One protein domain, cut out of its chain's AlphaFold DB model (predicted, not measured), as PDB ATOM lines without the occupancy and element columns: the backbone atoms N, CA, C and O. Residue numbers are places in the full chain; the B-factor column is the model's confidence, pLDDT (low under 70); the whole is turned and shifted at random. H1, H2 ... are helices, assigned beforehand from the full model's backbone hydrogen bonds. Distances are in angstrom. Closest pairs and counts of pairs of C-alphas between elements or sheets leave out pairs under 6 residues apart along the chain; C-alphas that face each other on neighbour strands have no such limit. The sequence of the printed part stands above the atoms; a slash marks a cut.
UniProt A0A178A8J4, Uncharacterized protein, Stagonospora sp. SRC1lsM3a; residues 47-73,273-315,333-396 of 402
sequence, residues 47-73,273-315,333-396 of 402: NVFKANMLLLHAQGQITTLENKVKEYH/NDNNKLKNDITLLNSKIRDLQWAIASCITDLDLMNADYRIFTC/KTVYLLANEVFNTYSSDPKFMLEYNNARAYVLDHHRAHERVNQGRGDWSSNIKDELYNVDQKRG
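Overview. This is residues 47 to 73, 273 to 315 and 333 to 396 of the 402 residues of an uncharacterized protein of Stagonospora sp. SRC1lsM3a (UniProt A0A178A8J4). Two long helices, H1 and H2, lie side by side and run opposite ways, making the long axis of the model; at one end the short H3 packs on residues 300 to 306 of H2, and H4 crosses H2 at its residues 290 to 301. H5 folds back along H4 as a helical hairpin whose H5 also meets H2. The printed part has 134 residues with five named helices, H1 to H5 in that order along the chain, and no named strand: the class is all helix. The whole is elongated, with spans of 55 by 34 by 27 A, and only just loose, close to compact, with a radius of gyration of the C-alphas of 17.1 A.

Arrangement. H1, residues 47 to 73, touches H2, residues 273 to 306, at a shallow tilt of 22 degrees, opposite ways; their closest C-alphas, of Val 69 and Ile 282, are 5.7 A apart. H2 is the hub, touching the four other helices. H3, residues 335 to 346, touches H2 at a shallow tilt of 28 degrees, opposite ways, with the C-alphas of Ile 300 and Ala 339 closest at 5.1 A. H1 and H3 are close but not clearly touching, with the C-alphas of Val 48 and Val 335 closest at 7.3 A. H1, H2 and H3 form an up and down bundle, each running against the one before it in the chain. H4, residues 350 to 373, touches H2 with residues 351 to 360 alone at a steep tilt of 55 degrees, the same way; the C-alphas of Ala 297 and Tyr 356 are closest at 4.6 A. H5, residues 381 to 394, forms a hairpin with H4 at a shallow tilt of 22 degrees, opposite ways, with the C-alphas of His 367 and Ser 381 closest at 5.4 A. H5 touches residues 304 to 305 of H2 about perpendicular, at 76 degrees, with the C-alphas of Asp 304 and Val 391 closest at 7.4 A. H1 is apart from H4 and H5, and H3 is apart from H5. In H1, H2, H3, H4 and H5 every O i to N i+4 pair is within hydrogen-bond range.

Along the chain. H1 begins at C-alpha 47 (236.572, 286.405, 206.063) and is 38.4 A long. H2 begins at C-alpha 273 (280.495, 286.210, 220.652) and is 49.5 A long. H3 is 17.2 A, H4 35.3 A and H5 19.8 A long; H5 ends at C-alpha 394 (245.758, 297.307, 186.251).

Size, cuts and confidence. The C-alphas of Asn 273 and Asn 374, the two farthest apart, are 55.5 A apart. Residues 74 to 272 are not printed, with 14.5 A between C-alphas 73 and 273; residues 316 to 332 are not printed either, with 26.7 A between C-alphas 315 and 333. Of the links printed whole, H3 to H4 is tight and H4 to H5 is short. The mean pLDDT of the printed part is 83.1; it is under 70 in residues 47 to 55, 58 to 59, 311 to 315, 333 to 334 and 375 to 378.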
ATOM      1  N   ASN A  47     235.331 286.739 206.767       62.31
ATOM      2  CA  ASN A  47     236.572 286.405 206.063       62.31
ATOM      3  C   ASN A  47     237.378 287.651 205.655       62.31
ATOM      4  O   ASN A  47     238.589 287.689 205.893       62.31
ATOM      5  N   VAL A  48     236.729 288.690 205.119       64.12
ATOM      6  CA  VAL A  48     237.390 289.961 204.760       64.12
ATOM      7  C   VAL A  48     237.928 290.666 206.009       64.12
ATOM      8  O   VAL A  48     239.083 291.104 206.034       64.12
ATOM      9  N   PHE A  49     237.150 290.695 207.097       66.75
ATOM     10  CA  PHE A  49     237.595 291.215 208.391       66.75
ATOM     11  C   PHE A  49     238.802 290.438 208.945       66.75
ATOM     12  O   PHE A  49     239.784 291.043 209.385       66.75
ATOM     13  N   LYS A  50     238.777 289.100 208.870       67.00
ATOM     14  CA  LYS A  50     239.889 288.230 209.285       67.00
ATOM     15  C   LYS A  50     241.158 288.493 208.467       67.00
ATOM     16  O   LYS A  50     242.231 288.615 209.060       67.00
ATOM     17  N   ALA A  51     241.049 288.636 207.146       64.56
ATOM     18  CA  ALA A  51     242.176 288.985 206.281       64.56
ATOM     19  C   ALA A  51     242.769 290.358 206.651       64.56
ATOM     20  O   ALA A  51     243.978 290.470 206.851       64.56
ATOM     21  N   ASN A  52     241.930 291.380 206.846       67.38
ATOM     22  CA  ASN A  52     242.378 292.713 207.261       67.38
ATOM     23  C   ASN A  52     243.096 292.696 208.629       67.38
ATOM     24  O   ASN A  52     244.169 293.278 208.787       67.38
ATOM     25  N   MET A  53     242.562 291.958 209.609       69.19
ATOM     26  CA  MET A  53     243.197 291.790 210.924       69.19
ATOM     27  C   MET A  53     244.562 291.085 210.838       69.19
ATOM     28  O   MET A  53     245.502 291.486 211.528       69.19
ATOM     29  N   LEU A  54     244.700 290.069 209.977       68.88
ATOM     30  CA  LEU A  54     245.982 289.400 209.723       68.88
ATOM     31  C   LEU A  54     246.992 290.339 209.047       68.88
ATOM     32  O   LEU A  54     248.158 290.356 209.445       68.88
ATOM     33  N   LEU A  55     246.547 291.154 208.086       69.44
ATOM     34  CA  LEU A  55     247.370 292.142 207.382       69.44
ATOM     35  C   LEU A  55     247.889 293.241 208.322       69.44
ATOM     36  O   LEU A  55     249.097 293.473 208.367       69.44
ATOM     37  N   LEU A  56     247.017 293.851 209.132       71.12
ATOM     38  CA  LEU A  56     247.394 294.859 210.135       71.12
ATOM     39  C   LEU A  56     248.373 294.297 211.177       71.12
ATOM     40  O   LEU A  56     249.353 294.948 211.551       71.12
ATOM     41  N   HIS A  57     248.145 293.061 211.628       73.75
ATOM     42  CA  HIS A  57     249.052 292.374 212.543       73.75
ATOM     43  C   HIS A  57     250.422 292.100 211.894       73.75
ATOM     44  O   HIS A  57     251.456 292.382 212.506       73.75
ATOM     45  N   ALA A  58     250.453 291.609 210.650       65.38
ATOM     46  CA  ALA A  58     251.689 291.365 209.907       65.38
ATOM     47  C   ALA A  58     252.475 292.663 209.646       65.38
ATOM     48  O   ALA A  58     253.681 292.697 209.895       65.38
ATOM     49  N   GLN A  59     251.798 293.745 209.244       69.19
ATOM     50  CA  GLN A  59     252.370 295.091 209.096       69.19
ATOM     51  C   GLN A  59     253.060 295.551 210.390       69.19
ATOM     52  O   GLN A  59     254.260 295.846 210.388       69.19
ATOM     53  N   GLY A  60     252.337 295.540 211.517       73.56
ATOM     54  CA  GLY A  60     252.878 295.939 212.820       73.56
ATOM     55  C   GLY A  60     254.059 295.074 213.279       73.56
ATOM     56  O   GLY A  60     255.026 295.587 213.860       73.56
ATOM     57  N   GLN A  61     254.034 293.772 212.973       74.69
ATOM     58  CA  GLN A  61     255.172 292.889 213.222       74.69
ATOM     59  C   GLN A  61     256.374 293.230 212.333       74.69
ATOM     60  O   GLN A  61     257.464 293.389 212.883       74.69
ATOM     61  N   ILE A  62     256.212 293.414 211.016       73.81
ATOM     62  CA  ILE A  62     257.315 293.782 210.108       73.81
ATOM     63  C   ILE A  62     258.011 295.053 210.604       73.81
ATOM     64  O   ILE A  62     259.213 295.011 210.866       73.81
ATOM     65  N   THR A  63     257.278 296.144 210.851       80.88
ATOM     66  CA  THR A  63     257.867 297.405 211.346       80.88
ATOM     67  C   THR A  63     258.620 297.214 212.671       80.88
ATOM     68  O   THR A  63     259.703 297.768 212.874       80.88
ATOM     69  N   THR A  64     258.092 296.382 213.574       80.00
ATOM     70  CA  THR A  64     258.753 296.052 214.847       80.00
ATOM     71  C   THR A  64     260.046 295.252 214.641       80.00
ATOM     72  O   THR A  64     261.047 295.505 215.319       80.00
ATOM     73  N   LEU A  65     260.050 294.284 213.721       72.50
ATOM     74  CA  LEU A  65     261.211 293.444 213.416       72.50
ATOM     75  C   LEU A  65     262.294 294.241 212.674       72.50
ATOM     76  O   LEU A  65     263.463 294.145 213.043       72.50
ATOM     77  N   GLU A  66     261.929 295.092 211.714       75.31
ATOM     78  CA  GLU A  66     262.860 295.989 211.017       75.31
ATOM     79  C   GLU A  66     263.588 296.937 211.973       75.31
ATOM     80  O   GLU A  66     264.802 297.125 211.868       75.31
ATOM     81  N   ASN A  67     262.863 297.530 212.926       80.00
ATOM     82  CA  ASN A  67     263.460 298.414 213.923       80.00
ATOM     83  C   ASN A  67     264.448 297.658 214.827       80.00
ATOM     84  O   ASN A  67     265.533 298.174 215.104       80.00
ATOM     85  N   LYS A  68     264.150 296.401 215.189       71.12
ATOM     86  CA  LYS A  68     265.097 295.519 215.899       71.12
ATOM     87  C   LYS A  68     266.314 295.157 215.046       71.12
ATOM     88  O   LYS A  68     267.430 295.199 215.555       71.12
ATOM     89  N   VAL A  69     266.145 294.874 213.750       77.94
ATOM     90  CA  VAL A  69     267.271 294.643 212.822       77.94
ATOM     91  C   VAL A  69     268.170 295.883 212.745       77.94
ATOM     92  O   VAL A  69     269.386 295.755 212.886       77.94
ATOM     93  N   LYS A  70     267.596 297.088 212.614       80.94
ATOM     94  CA  LYS A  70     268.338 298.365 212.633       80.94
ATOM     95  C   LYS A  70     269.080 298.571 213.965       80.94
ATOM     96  O   LYS A  70     270.253 298.948 213.962       80.94
ATOM     97  N   GLU A  71     268.447 298.294 215.106       82.81
ATOM     98  CA  GLU A  71     269.074 298.377 216.436       82.81
ATOM     99  C   GLU A  71     270.254 297.398 216.580       82.81
ATOM    100  O   GLU A  71     271.347 297.791 217.001       82.81
ATOM    101  N   TYR A  72     270.053 296.133 216.203       73.25
ATOM    102  CA  TYR A  72     271.050 295.066 216.307       73.25
ATOM    103  C   TYR A  72     272.225 295.288 215.354       73.25
ATOM    104  O   TYR A  72     273.374 295.126 215.762       73.25
ATOM    105  N   HIS A  73     271.967 295.752 214.130       76.88
ATOM    106  CA  HIS A  73     273.007 296.127 213.174       76.88
ATOM    107  C   HIS A  73     273.866 297.288 213.707       76.88
ATOM    108  O   HIS A  73     275.094 297.199 213.730       76.88
ATOM    109  N   ASN A 273     281.635 287.093 220.401       87.44
ATOM    110  CA  ASN A 273     280.495 286.210 220.652       87.44
ATOM    111  C   ASN A 273     279.156 286.957 220.541       87.44
ATOM    112  O   ASN A 273     278.239 286.469 219.877       87.44
ATOM    113  N   ASP A 274     279.060 288.164 221.105       83.19
ATOM    114  CA  ASP A 274     277.872 289.017 220.984       83.19
ATOM    115  C   ASP A 274     277.614 289.446 219.532       83.19
ATOM    116  O   ASP A 274     276.473 289.410 219.071       83.19
ATOM    117  N   ASN A 275     278.657 289.791 218.769       84.25
ATOM    118  CA  ASN A 275     278.529 290.134 217.349       84.25
ATOM    119  C   ASN A 275     278.006 288.939 216.526       84.25
ATOM    120  O   ASN A 275     277.092 289.100 215.716       84.25
ATOM    121  N   ASN A 276     278.517 287.732 216.783       85.94
ATOM    122  CA  ASN A 276     278.046 286.501 216.142       85.94
ATOM    123  C   ASN A 276     276.590 286.175 216.514       85.94
ATOM    124  O   ASN A 276     275.799 285.808 215.644       85.94
ATOM    125  N   LYS A 277     276.201 286.373 217.779       87.50
ATOM    126  CA  LYS A 277     274.808 286.229 218.221       87.50
ATOM    127  C   LYS A 277     273.886 287.224 217.511       87.50
ATOM    128  O   LYS A 277     272.884 286.806 216.940       87.50
ATOM    129  N   LEU A 278     274.255 288.507 217.463       84.56
ATOM    130  CA  LEU A 278     273.481 289.543 216.767       84.56
ATOM    131  C   LEU A 278     273.356 289.265 215.259       84.56
ATOM    132  O   LEU A 278     272.297 289.508 214.690       84.56
ATOM    133  N   LYS A 279     274.393 288.719 214.608       85.12
ATOM    134  CA  LYS A 279     274.324 288.266 213.206       85.12
ATOM    135  C   LYS A 279     273.312 287.133 213.014       85.12
ATOM    136  O   LYS A 279     272.510 287.197 212.086       85.12
ATOM    137  N   ASN A 280     273.308 286.138 213.900       88.19
ATOM    138  CA  ASN A 280     272.330 285.047 213.860       88.19
ATOM    139  C   ASN A 280     270.900 285.557 214.098       88.19
ATOM    140  O   ASN A 280     269.987 285.181 213.362       88.19
ATOM    141  N   ASP A 281     270.717 286.467 215.059       81.88
ATOM    142  CA  ASP A 281     269.428 287.108 215.330       81.88
ATOM    143  C   ASP A 281     268.946 287.928 214.117       81.88
ATOM    144  O   ASP A 281     267.782 287.827 213.741       81.88
ATOM    145  N   ILE A 282     269.826 288.680 213.440       86.50
ATOM    146  CA  ILE A 282     269.497 289.404 212.194       86.50
ATOM    147  C   ILE A 282     269.047 288.435 211.089       86.50
ATOM    148  O   ILE A 282     268.040 288.695 210.431       86.50
ATOM    149  N   THR A 283     269.739 287.309 210.893       89.31
ATOM    150  CA  THR A 283     269.343 286.285 209.909       89.31
ATOM    151  C   THR A 283     267.964 285.698 210.225       89.31
ATOM    152  O   THR A 283     267.121 285.594 209.332       89.31
ATOM    153  N   LEU A 284     267.690 285.385 211.496       88.69
ATOM    154  CA  LEU A 284     266.388 284.882 211.942       88.69
ATOM    155  C   LEU A 284     265.267 285.918 211.755       88.69
ATOM    156  O   LEU A 284     264.182 285.574 211.287       88.69
ATOM    157  N   LEU A 285     265.519 287.184 212.101       86.19
ATOM    158  CA  LEU A 285     264.565 288.282 211.915       86.19
ATOM    159  C   LEU A 285     264.264 288.517 210.427       86.19
ATOM    160  O   LEU A 285     263.103 288.689 210.070       86.19
ATOM    161  N   ASN A 286     265.278 288.456 209.557       88.62
ATOM    162  CA  ASN A 286     265.099 288.565 208.108       88.62
ATOM    163  C   ASN A 286     264.254 287.417 207.528       88.62
ATOM    164  O   ASN A 286     263.426 287.681 206.661       88.62
ATOM    165  N   SER A 287     264.412 286.177 208.021       91.75
ATOM    166  CA  SER A 287     263.513 285.073 207.637       91.75
ATOM    167  C   SER A 287     262.071 285.401 208.011       91.75
ATOM    168  O   SER A 287     261.207 285.378 207.147       91.75
ATOM    169  N   LYS A 288     261.820 285.816 209.260       87.50
ATOM    170  CA  LYS A 288     260.465 286.162 209.721       87.50
ATOM    171  C   LYS A 288     259.833 287.311 208.936       87.50
ATOM    172  O   LYS A 288     258.637 287.270 208.681       87.50
ATOM    173  N   ILE A 289     260.616 288.322 208.548       89.69
ATOM    174  CA  ILE A 289     260.132 289.412 207.689       89.69
ATOM    175  C   ILE A 289     259.698 288.856 206.328       89.69
ATOM    176  O   ILE A 289     258.591 289.156 205.900       89.69
ATOM    177  N   ARG A 290     260.509 288.001 205.689       93.75
ATOM    178  CA  ARG A 290     260.138 287.342 204.424       93.75
ATOM    179  C   ARG A 290     258.876 286.485 204.576       93.75
ATOM    180  O   ARG A 290     257.981 286.570 203.746       93.75
ATOM    181  N   ASP A 291     258.780 285.700 205.645       89.31
ATOM    182  CA  ASP A 291     257.633 284.814 205.883       89.31
ATOM    183  C   ASP A 291     256.329 285.630 206.093       89.31
ATOM    184  O   ASP A 291     255.262 285.238 205.619       89.31
ATOM    185  N   LEU A 292     256.414 286.819 206.710       88.38
ATOM    186  CA  LEU A 292     255.303 287.782 206.797       88.38
ATOM    187  C   LEU A 292     255.007 288.483 205.458       88.38
ATOM    188  O   LEU A 292     253.842 288.714 205.146       88.38
ATOM    189  N   GLN A 293     256.026 288.802 204.651       91.81
ATOM    190  CA  GLN A 293     255.842 289.347 203.297       91.81
ATOM    191  C   GLN A 293     255.103 288.354 202.393       91.81
ATOM    192  O   GLN A 293     254.182 288.755 201.685       91.81
ATOM    193  N   TRP A 294     255.440 287.064 202.483       92.56
ATOM    194  CA  TRP A 294     254.708 285.984 201.822       92.56
ATOM    195  C   TRP A 294     253.256 285.884 202.309       92.56
ATOM    196  O   TRP A 294     252.346 285.793 201.488       92.56
ATOM    197  N   ALA A 295     253.004 285.986 203.619       83.56
ATOM    198  CA  ALA A 295     251.639 285.963 204.151       83.56
ATOM    199  C   ALA A 295     250.786 287.143 203.639       83.56
ATOM    200  O   ALA A 295     249.637 286.943 203.245       83.56
ATOM    201  N   ILE A 296     251.353 288.355 203.578       86.38
ATOM    202  CA  ILE A 296     250.694 289.542 203.002       86.38
ATOM    203  C   ILE A 296     250.423 289.339 201.503       86.38
ATOM    204  O   ILE A 296     249.316 289.601 201.038       86.38
ATOM    205  N   ALA A 297     251.405 288.829 200.755       91.69
ATOM    206  CA  ALA A 297     251.278 288.505 199.335       91.69
ATOM    207  C   ALA A 297     250.191 287.452 199.042       91.69
ATOM    208  O   ALA A 297     249.440 287.605 198.074       91.69
ATOM    209  N   SER A 298     250.081 286.418 199.884       87.00
ATOM    210  CA  SER A 298     249.005 285.424 199.808       87.00
ATOM    211  C   SER A 298     247.653 286.074 200.081       87.00
ATOM    212  O   SER A 298     246.776 285.974 199.237       87.00
ATOM    213  N   CYS A 299     247.514 286.845 201.166       83.62
ATOM    214  CA  CYS A 299     246.253 287.519 201.494       83.62
ATOM    215  C   CYS A 299     245.790 288.469 200.376       83.62
ATOM    216  O   CYS A 299     244.613 288.478 200.039       83.62
ATOM    217  N   ILE A 300     246.694 289.244 199.760       87.62
ATOM    218  CA  ILE A 300     246.352 290.069 198.586       87.62
ATOM    219  C   ILE A 300     245.884 289.183 197.422       87.62
ATOM    220  O   ILE A 300     244.927 289.532 196.738       87.62
ATOM    221  N   THR A 301     246.527 288.031 197.212       88.94
ATOM    222  CA  THR A 301     246.146 287.086 196.153       88.94
ATOM    223  C   THR A 301     244.777 286.467 196.375       88.94
ATOM    224  O   THR A 301     243.993 286.402 195.429       88.94
ATOM    225  N   ASP A 302     244.463 286.107 197.614       83.06
ATOM    226  CA  ASP A 302     243.151 285.602 197.996       83.06
ATOM    227  C   ASP A 302     242.077 286.688 197.803       83.06
ATOM    228  O   ASP A 302     241.067 286.437 197.152       83.06
ATOM    229  N   LEU A 303     242.325 287.923 198.264       83.12
ATOM    230  CA  LEU A 303     241.401 289.059 198.107       83.12
ATOM    231  C   LEU A 303     241.149 289.422 196.629       83.12
ATOM    232  O   LEU A 303     240.018 289.728 196.256       83.12
ATOM    233  N   ASP A 304     242.168 289.381 195.768       86.31
ATOM    234  CA  ASP A 304     242.000 289.672 194.334       86.31
ATOM    235  C   ASP A 304     241.084 288.667 193.632       86.31
ATOM    236  O   ASP A 304     240.279 289.048 192.782       86.31
ATOM    237  N   LEU A 305     241.212 287.391 193.999       84.00
ATOM    238  CA  LEU A 305     240.428 286.300 193.435       84.00
ATOM    239  C   LEU A 305     239.020 286.257 194.033       84.00
ATOM    240  O   LEU A 305     238.067 286.118 193.272       84.00
ATOM    241  N   MET A 306     238.866 286.515 195.337       77.50
ATOM    242  CA  MET A 306     237.562 286.758 195.973       77.50
ATOM    243  C   MET A 306     236.805 287.905 195.292       77.50
ATOM    244  O   MET A 306     235.628 287.770 194.991       77.50
ATOM    245  N   ASN A 307     237.474 289.020 194.981       79.44
ATOM    246  CA  ASN A 307     236.852 290.155 194.289       79.44
ATOM    247  C   ASN A 307     236.382 289.830 192.854       79.44
ATOM    248  O   ASN A 307     235.573 290.569 192.286       79.44
ATOM    249  N   ALA A 308     236.928 288.782 192.246       80.31
ATOM    250  CA  ALA A 308     236.566 288.317 190.913       80.31
ATOM    251  C   ALA A 308     235.769 286.996 190.942       80.31
ATOM    252  O   ALA A 308     235.691 286.318 189.921       80.31
ATOM    253  N   ASP A 309     235.181 286.658 192.097       72.81
ATOM    254  CA  ASP A 309     234.339 285.483 192.346       72.81
ATOM    255  C   ASP A 309     235.030 284.124 192.057       72.81
ATOM    256  O   ASP A 309     234.371 283.104 191.855       72.81
ATOM    257  N   TYR A 310     236.371 284.080 192.075       74.12
ATOM    258  CA  TYR A 310     237.155 282.857 191.861       74.12
ATOM    259  C   TYR A 310     237.249 282.002 193.121       74.12
ATOM    260  O   TYR A 310     237.760 282.425 194.164       74.12
ATOM    261  N   ARG A 311     236.853 280.734 193.005       64.25
ATOM    262  CA  ARG A 311     236.829 279.796 194.126       64.25
ATOM    263  C   ARG A 311     238.180 279.102 194.303       64.25
ATOM    264  O   ARG A 311     238.395 277.985 193.821       64.25
ATOM    265  N   ILE A 312     239.082 279.750 195.042       63.00
ATOM    266  CA  ILE A 312     240.322 279.115 195.507       63.00
ATOM    267  C   ILE A 312     239.983 278.033 196.535       63.00
ATOM    268  O   ILE A 312     239.295 278.288 197.523       63.00
ATOM    269  N   PHE A 313     240.533 276.837 196.345       61.78
ATOM    270  CA  PHE A 313     240.590 275.824 197.394       61.78
ATOM    271  C   PHE A 313     242.036 275.652 197.834       61.78
ATOM    272  O   PHE A 313     242.777 274.903 197.210       61.78
ATOM    273  N   THR A 314     242.435 276.302 198.925       54.41
ATOM    274  CA  THR A 314     243.647 275.905 199.649       54.41
ATOM    275  C   THR A 314     243.338 274.598 200.398       54.41
ATOM    276  O   THR A 314     242.286 274.479 201.019       54.41
ATOM    277  N   CYS A 315     244.190 273.571 200.261       50.53
ATOM    278  CA  CYS A 315     243.912 272.165 200.629       50.53
ATOM    279  C   CYS A 315     243.658 271.833 202.126       50.53
ATOM    280  O   CYS A 315     244.325 270.959 202.677       50.53
ATOM    281  N   LYS A 333     231.756 294.992 197.546       54.06
ATOM    282  CA  LYS A 333     232.317 295.889 196.508       54.06
ATOM    283  C   LYS A 333     233.577 296.673 196.923       54.06
ATOM    284  O   LYS A 333     233.905 297.679 196.298       54.06
ATOM    285  N   THR A 334     234.257 296.264 197.985       65.31
ATOM    286  CA  THR A 334     235.383 296.961 198.625       65.31
ATOM    287  C   THR A 334     236.640 296.098 198.728       65.31
ATOM    288  O   THR A 334     237.711 296.639 199.003       65.31
ATOM    289  N   VAL A 335     236.564 294.794 198.435       71.56
ATOM    290  CA  VAL A 335     237.701 293.862 198.543       71.56
ATOM    291  C   VAL A 335     238.889 294.297 197.666       71.56
ATOM    292  O   VAL A 335     240.021 294.355 198.153       71.56
ATOM    293  N   TYR A 336     238.651 294.733 196.417       79.69
ATOM    294  CA  TYR A 336     239.724 295.275 195.567       79.69
ATOM    295  C   TYR A 336     240.366 296.559 196.113       79.69
ATOM    296  O   TYR A 336     241.517 296.841 195.778       79.69
ATOM    297  N   LEU A 337     239.653 297.370 196.906       81.50
ATOM    298  CA  LEU A 337     240.224 298.589 197.488       81.50
ATOM    299  C   LEU A 337     241.265 298.215 198.539       81.50
ATOM    300  O   LEU A 337     242.394 298.688 198.448       81.50
ATOM    301  N   LEU A 338     240.919 297.296 199.448       79.31
ATOM    302  CA  LEU A 338     241.837 296.776 200.463       79.31
ATOM    303  C   LEU A 338     243.055 296.095 199.821       79.31
ATOM    304  O   LEU A 338     244.195 296.415 200.161       79.31
ATOM    305  N   ALA A 339     242.832 295.209 198.844       83.81
ATOM    306  CA  ALA A 339     243.912 294.523 198.139       83.81
ATOM    307  C   ALA A 339     244.873 295.516 197.453       83.81
ATOM    308  O   ALA A 339     246.091 295.378 197.564       83.81
ATOM    309  N   ASN A 340     244.343 296.558 196.799       89.69
ATOM    310  CA  ASN A 340     245.152 297.594 196.152       89.69
ATOM    311  C   ASN A 340     245.851 298.540 197.138       89.69
ATOM    312  O   ASN A 340     246.987 298.926 196.880       89.69
ATOM    313  N   GLU A 341     245.218 298.931 198.245       88.19
ATOM    314  CA  GLU A 341     245.827 299.794 199.267       88.19
ATOM    315  C   GLU A 341     247.038 299.108 199.915       88.19
ATOM    316  O   GLU A 341     248.137 299.674 199.980       88.19
ATOM    317  N   VAL A 342     246.869 297.844 200.310       87.38
ATOM    318  CA  VAL A 342     247.938 297.041 200.912       87.38
ATOM    319  C   VAL A 342     249.021 296.731 199.878       87.38
ATOM    320  O   VAL A 342     250.203 296.892 200.177       87.38
ATOM    321  N   PHE A 343     248.653 296.389 198.639       94.25
ATOM    322  CA  PHE A 343     249.618 296.214 197.554       94.25
ATOM    323  C   PHE A 343     250.447 297.482 197.295       94.25
ATOM    324  O   PHE A 343     251.673 297.419 197.277       94.25
ATOM    325  N   ASN A 344     249.807 298.646 197.149       94.00
ATOM    326  CA  ASN A 344     250.488 299.918 196.879       94.00
ATOM    327  C   ASN A 344     251.414 300.360 198.022       94.00
ATOM    328  O   ASN A 344     252.397 301.054 197.774       94.00
ATOM    329  N   THR A 345     251.134 299.934 199.255       92.19
ATOM    330  CA  THR A 345     252.009 300.163 200.417       92.19
ATOM    331  C   THR A 345     253.345 299.416 200.291       92.19
ATOM    332  O   THR A 345     254.363 299.887 200.796       92.19
ATOM    333  N   TYR A 346     253.362 298.270 199.603       92.50
ATOM    334  CA  TYR A 346     254.521 297.376 199.525       92.50
ATOM    335  C   TYR A 346     255.137 297.225 198.126       92.50
ATOM    336  O   TYR A 346     256.260 296.732 198.017       92.50
ATOM    337  N   SER A 347     254.466 297.664 197.060       94.81
ATOM    338  CA  SER A 347     254.879 297.430 195.665       94.81
ATOM    339  C   SER A 347     256.241 298.029 195.286       94.81
ATOM    340  O   SER A 347     256.859 297.598 194.312       94.81
ATOM    341  N   SER A 348     256.751 298.983 196.071       94.81
ATOM    342  CA  SER A 348     258.103 299.530 195.927       94.81
ATOM    343  C   SER A 348     259.216 298.684 196.562       94.81
ATOM    344  O   SER A 348     260.383 298.961 196.293       94.81
ATOM    345  N   ASP A 349     258.908 297.695 197.413       94.06
ATOM    346  CA  ASP A 349     259.911 296.790 197.995       94.06
ATOM    347  C   ASP A 349     260.169 295.583 197.066       94.06
ATOM    348  O   ASP A 349     259.286 294.737 196.889       94.06
ATOM    349  N   PRO A 350     261.391 295.428 196.513       94.62
ATOM    350  CA  PRO A 350     261.729 294.296 195.655       94.62
ATOM    351  C   PRO A 350     261.586 292.924 196.331       94.62
ATOM    352  O   PRO A 350     261.355 291.936 195.635       94.62
ATOM    353  N   LYS A 351     261.726 292.835 197.662       93.62
ATOM    354  CA  LYS A 351     261.569 291.565 198.395       93.62
ATOM    355  C   LYS A 351     260.107 291.159 198.489       93.62
ATOM    356  O   LYS A 351     259.779 290.018 198.182       93.62
ATOM    357  N   PHE A 352     259.232 292.103 198.836       96.31
ATOM    358  CA  PHE A 352     257.794 291.876 198.773       96.31
ATOM    359  C   PHE A 352     257.352 291.492 197.357       96.31
ATOM    360  O   PHE A 352     256.632 290.513 197.201       96.31
ATOM    361  N   MET A 353     257.823 292.194 196.318       96.69
ATOM    362  CA  MET A 353     257.442 291.878 194.934       96.69
ATOM    363  C   MET A 353     257.877 290.474 194.481       96.69
ATOM    364  O   MET A 353     257.183 289.858 193.671       96.69
ATOM    365  N   LEU A 354     258.980 289.941 195.024       95.31
ATOM    366  CA  LEU A 354     259.367 288.543 194.825       95.31
ATOM    367  C   LEU A 354     258.357 287.587 195.475       95.31
ATOM    368  O   LEU A 354     257.872 286.678 194.804       95.31
ATOM    369  N   GLU A 355     257.994 287.805 196.742       95.62
ATOM    370  CA  GLU A 355     257.025 286.941 197.429       95.62
ATOM    371  C   GLU A 355     255.597 287.077 196.873       95.62
ATOM    372  O   GLU A 355     254.858 286.095 196.827       95.62
ATOM    373  N   TYR A 356     255.231 288.248 196.348       96.06
ATOM    374  CA  TYR A 356     254.006 288.472 195.577       96.06
ATOM    375  C   TYR A 356     253.971 287.626 194.299       96.06
ATOM    376  O   TYR A 356     253.009 286.894 194.070       96.06
ATOM    377  N   ASN A 357     255.052 287.626 193.511       95.44
ATOM    378  CA  ASN A 357     255.183 286.733 192.356       95.44
ATOM    379  C   ASN A 357     255.131 285.244 192.771       95.44
ATOM    380  O   ASN A 357     254.504 284.439 192.083       95.44
ATOM    381  N   ASN A 358     255.742 284.877 193.905       94.12
ATOM    382  CA  ASN A 358     255.710 283.506 194.431       94.12
ATOM    383  C   ASN A 358     254.294 283.072 194.850       94.12
ATOM    384  O   ASN A 358     253.891 281.955 194.534       94.12
ATOM    385  N   ALA A 359     253.524 283.937 195.521       91.94
ATOM    386  CA  ALA A 359     252.146 283.654 195.929       91.94
ATOM    387  C   ALA A 359     251.222 283.444 194.716       91.94
ATOM    388  O   ALA A 359     250.481 282.462 194.661       91.94
ATOM    389  N   ARG A 360     251.343 284.305 193.693       92.94
ATOM    390  CA  ARG A 360     250.643 284.164 192.403       92.94
ATOM    391  C   ARG A 360     250.945 282.821 191.728       92.94
ATOM    392  O   ARG A 360     250.026 282.117 191.316       92.94
ATOM    393  N   ALA A 361     252.225 282.450 191.639       92.81
ATOM    394  CA  ALA A 361     252.646 281.178 191.050       92.81
ATOM    395  C   ALA A 361     252.149 279.967 191.860       92.81
ATOM    396  O   ALA A 361     251.650 279.005 191.277       92.81
ATOM    397  N   TYR A 362     252.212 280.039 193.195       91.44
ATOM    398  CA  TYR A 362     251.757 278.979 194.096       91.44
ATOM    399  C   TYR A 362     250.279 278.622 193.884       91.44
ATOM    400  O   TYR A 362     249.965 277.442 193.732       91.44
ATOM    401  N   VAL A 363     249.380 279.613 193.816       88.81
ATOM    402  CA  VAL A 363     247.939 279.368 193.598       88.81
ATOM    403  C   VAL A 363     247.682 278.695 192.244       88.81
ATOM    404  O   VAL A 363     246.888 277.756 192.160       88.81
ATOM    405  N   LEU A 364     248.396 279.102 191.191       91.19
ATOM    406  CA  LEU A 364     248.267 278.469 189.877       91.19
ATOM    407  C   LEU A 364     248.788 277.034 189.858       91.19
ATOM    408  O   LEU A 364     248.103 276.149 189.351       91.19
ATOM    409  N   ASP A 365     249.965 276.775 190.427       90.56
ATOM    410  CA  ASP A 365     250.522 275.421 190.509       90.56
ATOM    411  C   ASP A 365     249.677 274.495 191.389       90.56
ATOM    412  O   ASP A 365     249.552 273.304 191.086       90.56
ATOM    413  N   HIS A 366     249.018 275.047 192.409       87.25
ATOM    414  CA  HIS A 366     248.028 274.351 193.221       87.25
ATOM    415  C   HIS A 366     246.810 273.913 192.392       87.25
ATOM    416  O   HIS A 366     246.480 272.727 192.355       87.25
ATOM    417  N   HIS A 367     246.174 274.836 191.662       85.69
ATOM    418  CA  HIS A 367     245.024 274.507 190.809       85.69
ATOM    419  C   HIS A 367     245.408 273.571 189.649       85.69
ATOM    420  O   HIS A 367     244.686 272.618 189.368       85.69
ATOM    421  N   ARG A 368     246.599 273.728 189.053       89.88
ATOM    422  CA  ARG A 368     247.141 272.784 188.053       89.88
ATOM    423  C   ARG A 368     247.322 271.373 188.596       89.88
ATOM    424  O   ARG A 368     247.182 270.407 187.846       89.88
ATOM    425  N   ALA A 369     247.686 271.222 189.870       86.44
ATOM    426  CA  ALA A 369     247.798 269.905 190.488       86.44
ATOM    427  C   ALA A 369     246.424 269.220 190.573       86.44
ATOM    428  O   ALA A 369     246.316 268.059 190.177       86.44
ATOM    429  N   HIS A 370     245.390 269.958 190.990       83.06
ATOM    430  CA  HIS A 370     243.987 269.514 191.029       83.06
ATOM    431  C   HIS A 370     243.438 269.137 189.643       83.06
ATOM    432  O   HIS A 370     242.884 268.048 189.473       83.06
ATOM    433  N   GLU A 371     243.682 269.967 188.623       86.06
ATOM    434  CA  GLU A 371     243.304 269.696 187.224       86.06
ATOM    435  C   GLU A 371     243.893 268.376 186.705       86.06
ATOM    436  O   GLU A 371     243.177 267.560 186.124       86.06
ATOM    437  N   ARG A 372     245.187 268.120 186.952       86.25
ATOM    438  CA  ARG A 372     245.884 266.899 186.493       86.25
ATOM    439  C   ARG A 372     245.282 265.609 187.045       86.25
ATOM    440  O   ARG A 372     245.393 264.574 186.391       86.25
ATOM    441  N   VAL A 373     244.692 265.652 188.241       83.62
ATOM    442  CA  VAL A 373     244.047 264.491 188.877       83.62
ATOM    443  C   VAL A 373     242.523 264.492 188.722       83.62
ATOM    444  O   VAL A 373     241.877 263.545 189.169       83.62
ATOM    445  N   ASN A 374     241.951 265.520 188.082       78.12
ATOM    446  CA  ASN A 374     240.509 265.762 187.981       78.12
ATOM    447  C   ASN A 374     239.801 265.713 189.355       78.12
ATOM    448  O   ASN A 374     238.729 265.123 189.503       78.12
ATOM    449  N   GLN A 375     240.436 266.292 190.381       67.88
ATOM    450  CA  GLN A 375     239.890 266.414 191.735       67.88
ATOM    451  C   GLN A 375     239.735 267.889 192.075       67.88
ATOM    452  O   GLN A 375     240.683 268.647 191.941       67.88
ATOM    453  N   GLY A 376     238.554 268.291 192.537       64.31
ATOM    454  CA  GLY A 376     238.293 269.660 192.971       64.31
ATOM    455  C   GLY A 376     236.909 270.152 192.563       64.31
ATOM    456  O   GLY A 376     236.184 269.503 191.811       64.31
ATOM    457  N   ARG A 377     236.545 271.320 193.093       67.25
ATOM    458  CA  ARG A 377     235.396 272.135 192.657       67.25
ATOM    459  C   ARG A 377     235.823 273.569 192.305       67.25
ATOM    460  O   ARG A 377     234.974 274.447 192.225       67.25
ATOM    461  N   GLY A 378     237.132 273.809 192.224       69.94
ATOM    462  CA  GLY A 378     237.711 275.129 191.991       69.94
ATOM    463  C   GLY A 378     237.745 275.479 190.518       69.94
ATOM    464  O   GLY A 378     237.639 274.606 189.657       69.94
ATOM    465  N   ASP A 379     237.938 276.762 190.252       80.31
ATOM    466  CA  ASP A 379     238.130 277.260 188.900       80.31
ATOM    467  C   ASP A 379     239.408 276.729 188.255       80.31
ATOM    468  O   ASP A 379     240.399 276.401 188.919       80.31
ATOM    469  N   TRP A 380     239.380 276.678 186.926       84.50
ATOM    470  CA  TRP A 380     240.519 276.276 186.114       84.50
ATOM    471  C   TRP A 380     241.666 277.280 186.265       84.50
ATOM    472  O   TRP A 380     241.467 278.499 186.251       84.50
ATOM    473  N   SER A 381     242.889 276.763 186.352       89.69
ATOM    474  CA  SER A 381     244.125 277.532 186.482       89.69
ATOM    475  C   SER A 381     244.344 278.494 185.312       89.69
ATOM    476  O   SER A 381     244.969 279.537 185.492       89.69
ATOM    477  N   SER A 382     243.788 278.199 184.129       90.62
ATOM    478  CA  SER A 382     243.739 279.129 182.994       90.62
ATOM    479  C   SER A 382     242.942 280.392 183.313       90.62
ATOM    480  O   SER A 382     243.433 281.495 183.102       90.62
ATOM    481  N   ASN A 383     241.745 280.233 183.874       90.00
ATOM    482  CA  ASN A 383     240.825 281.337 184.139       90.00
ATOM    483  C   ASN A 383     241.372 282.210 185.280       90.00
ATOM    484  O   ASN A 383     241.436 283.431 185.162       90.00
ATOM    485  N   ILE A 384     241.878 281.560 186.336       90.12
ATOM    486  CA  ILE A 384     242.586 282.219 187.442       90.12
ATOM    487  C   ILE A 384     243.785 283.010 186.898       90.12
ATOM    488  O   ILE A 384     243.945 284.182 187.228       90.12
ATOM    489  N   LYS A 385     244.615 282.415 186.027       94.50
ATOM    490  CA  LYS A 385     245.773 283.099 185.426       94.50
ATOM    491  C   LYS A 385     245.369 284.343 184.637       94.50
ATOM    492  O   LYS A 385     246.041 285.366 184.768       94.50
ATOM    493  N   ASP A 386     244.308 284.263 183.841       93.75
ATOM    494  CA  ASP A 386     243.845 285.387 183.027       93.75
ATOM    495  C   ASP A 386     243.345 286.550 183.901       93.75
ATOM    496  O   ASP A 386     243.682 287.706 183.625       93.75
ATOM    497  N   GLU A 387     242.634 286.285 185.006       92.06
ATOM    498  CA  GLU A 387     242.224 287.366 185.912       92.06
ATOM    499  C   GLU A 387     243.379 287.928 186.743       92.06
ATOM    500  O   GLU A 387     243.514 289.147 186.850       92.06
ATOM    501  N   LEU A 388     244.268 287.082 187.268       93.50
ATOM    502  CA  LEU A 388     245.462 287.551 187.977       93.50
ATOM    503  C   LEU A 388     246.335 288.439 187.069       93.50
ATOM    504  O   LEU A 388     246.812 289.496 187.493       93.50
ATOM    505  N   TYR A 389     246.459 288.079 185.785       95.12
ATOM    506  CA  TYR A 389     247.087 288.923 184.770       95.12
ATOM    507  C   TYR A 389     246.348 290.259 184.585       95.12
ATOM    508  O   TYR A 389     246.994 291.309 184.581       95.12
ATOM    509  N   ASN A 390     245.013 290.260 184.490       93.62
ATOM    510  CA  ASN A 390     244.220 291.493 184.394       93.62
ATOM    511  C   ASN A 390     244.415 292.411 185.612       93.62
ATOM    512  O   ASN A 390     244.540 293.628 185.446       93.62
ATOM    513  N   VAL A 391     244.444 291.858 186.828       93.50
ATOM    514  CA  VAL A 391     244.703 292.603 188.072       93.50
ATOM    515  C   VAL A 391     246.106 293.213 188.061       93.50
ATOM    516  O   VAL A 391     246.263 294.408 188.318       93.50
ATOM    517  N   ASP A 392     247.125 292.439 187.695       95.50
ATOM    518  CA  ASP A 392     248.509 292.918 187.704       95.50
ATOM    519  C   ASP A 392     248.795 293.955 186.611       95.50
ATOM    520  O   ASP A 392     249.546 294.903 186.866       95.50
ATOM    521  N   GLN A 393     248.152 293.846 185.441       93.94
ATOM    522  CA  GLN A 393     248.175 294.892 184.409       93.94
ATOM    523  C   GLN A 393     247.541 296.194 184.919       93.94
ATOM    524  O   GLN A 393     248.132 297.261 184.741       93.94
ATOM    525  N   LYS A 394     246.389 296.129 185.610       93.38
ATOM    526  CA  LYS A 394     245.758 297.307 186.251       93.38
ATOM    527  C   LYS A 394     246.675 297.934 187.315       93.38
ATOM    528  O   LYS A 394     246.696 299.154 187.449       93.38
ATOM    529  N   ARG A 395     247.468 297.119 188.025       93.12
ATOM    530  CA  ARG A 395     248.510 297.551 188.982       93.12
ATOM    531  C   ARG A 395     249.809 298.046 188.331       93.12
ATOM    532  O   ARG A 395     250.708 298.486 189.040       93.12
ATOM    533  N   GLY A 396     249.938 297.973 187.004       92.81
ATOM    534  CA  GLY A 396     251.156 298.363 186.283       92.81
ATOM    535  C   GLY A 396     252.348 297.424 186.505       92.81
ATOM    536  O   GLY A 396     253.491 297.816 186.264       92.81
TER     537      GLY A 396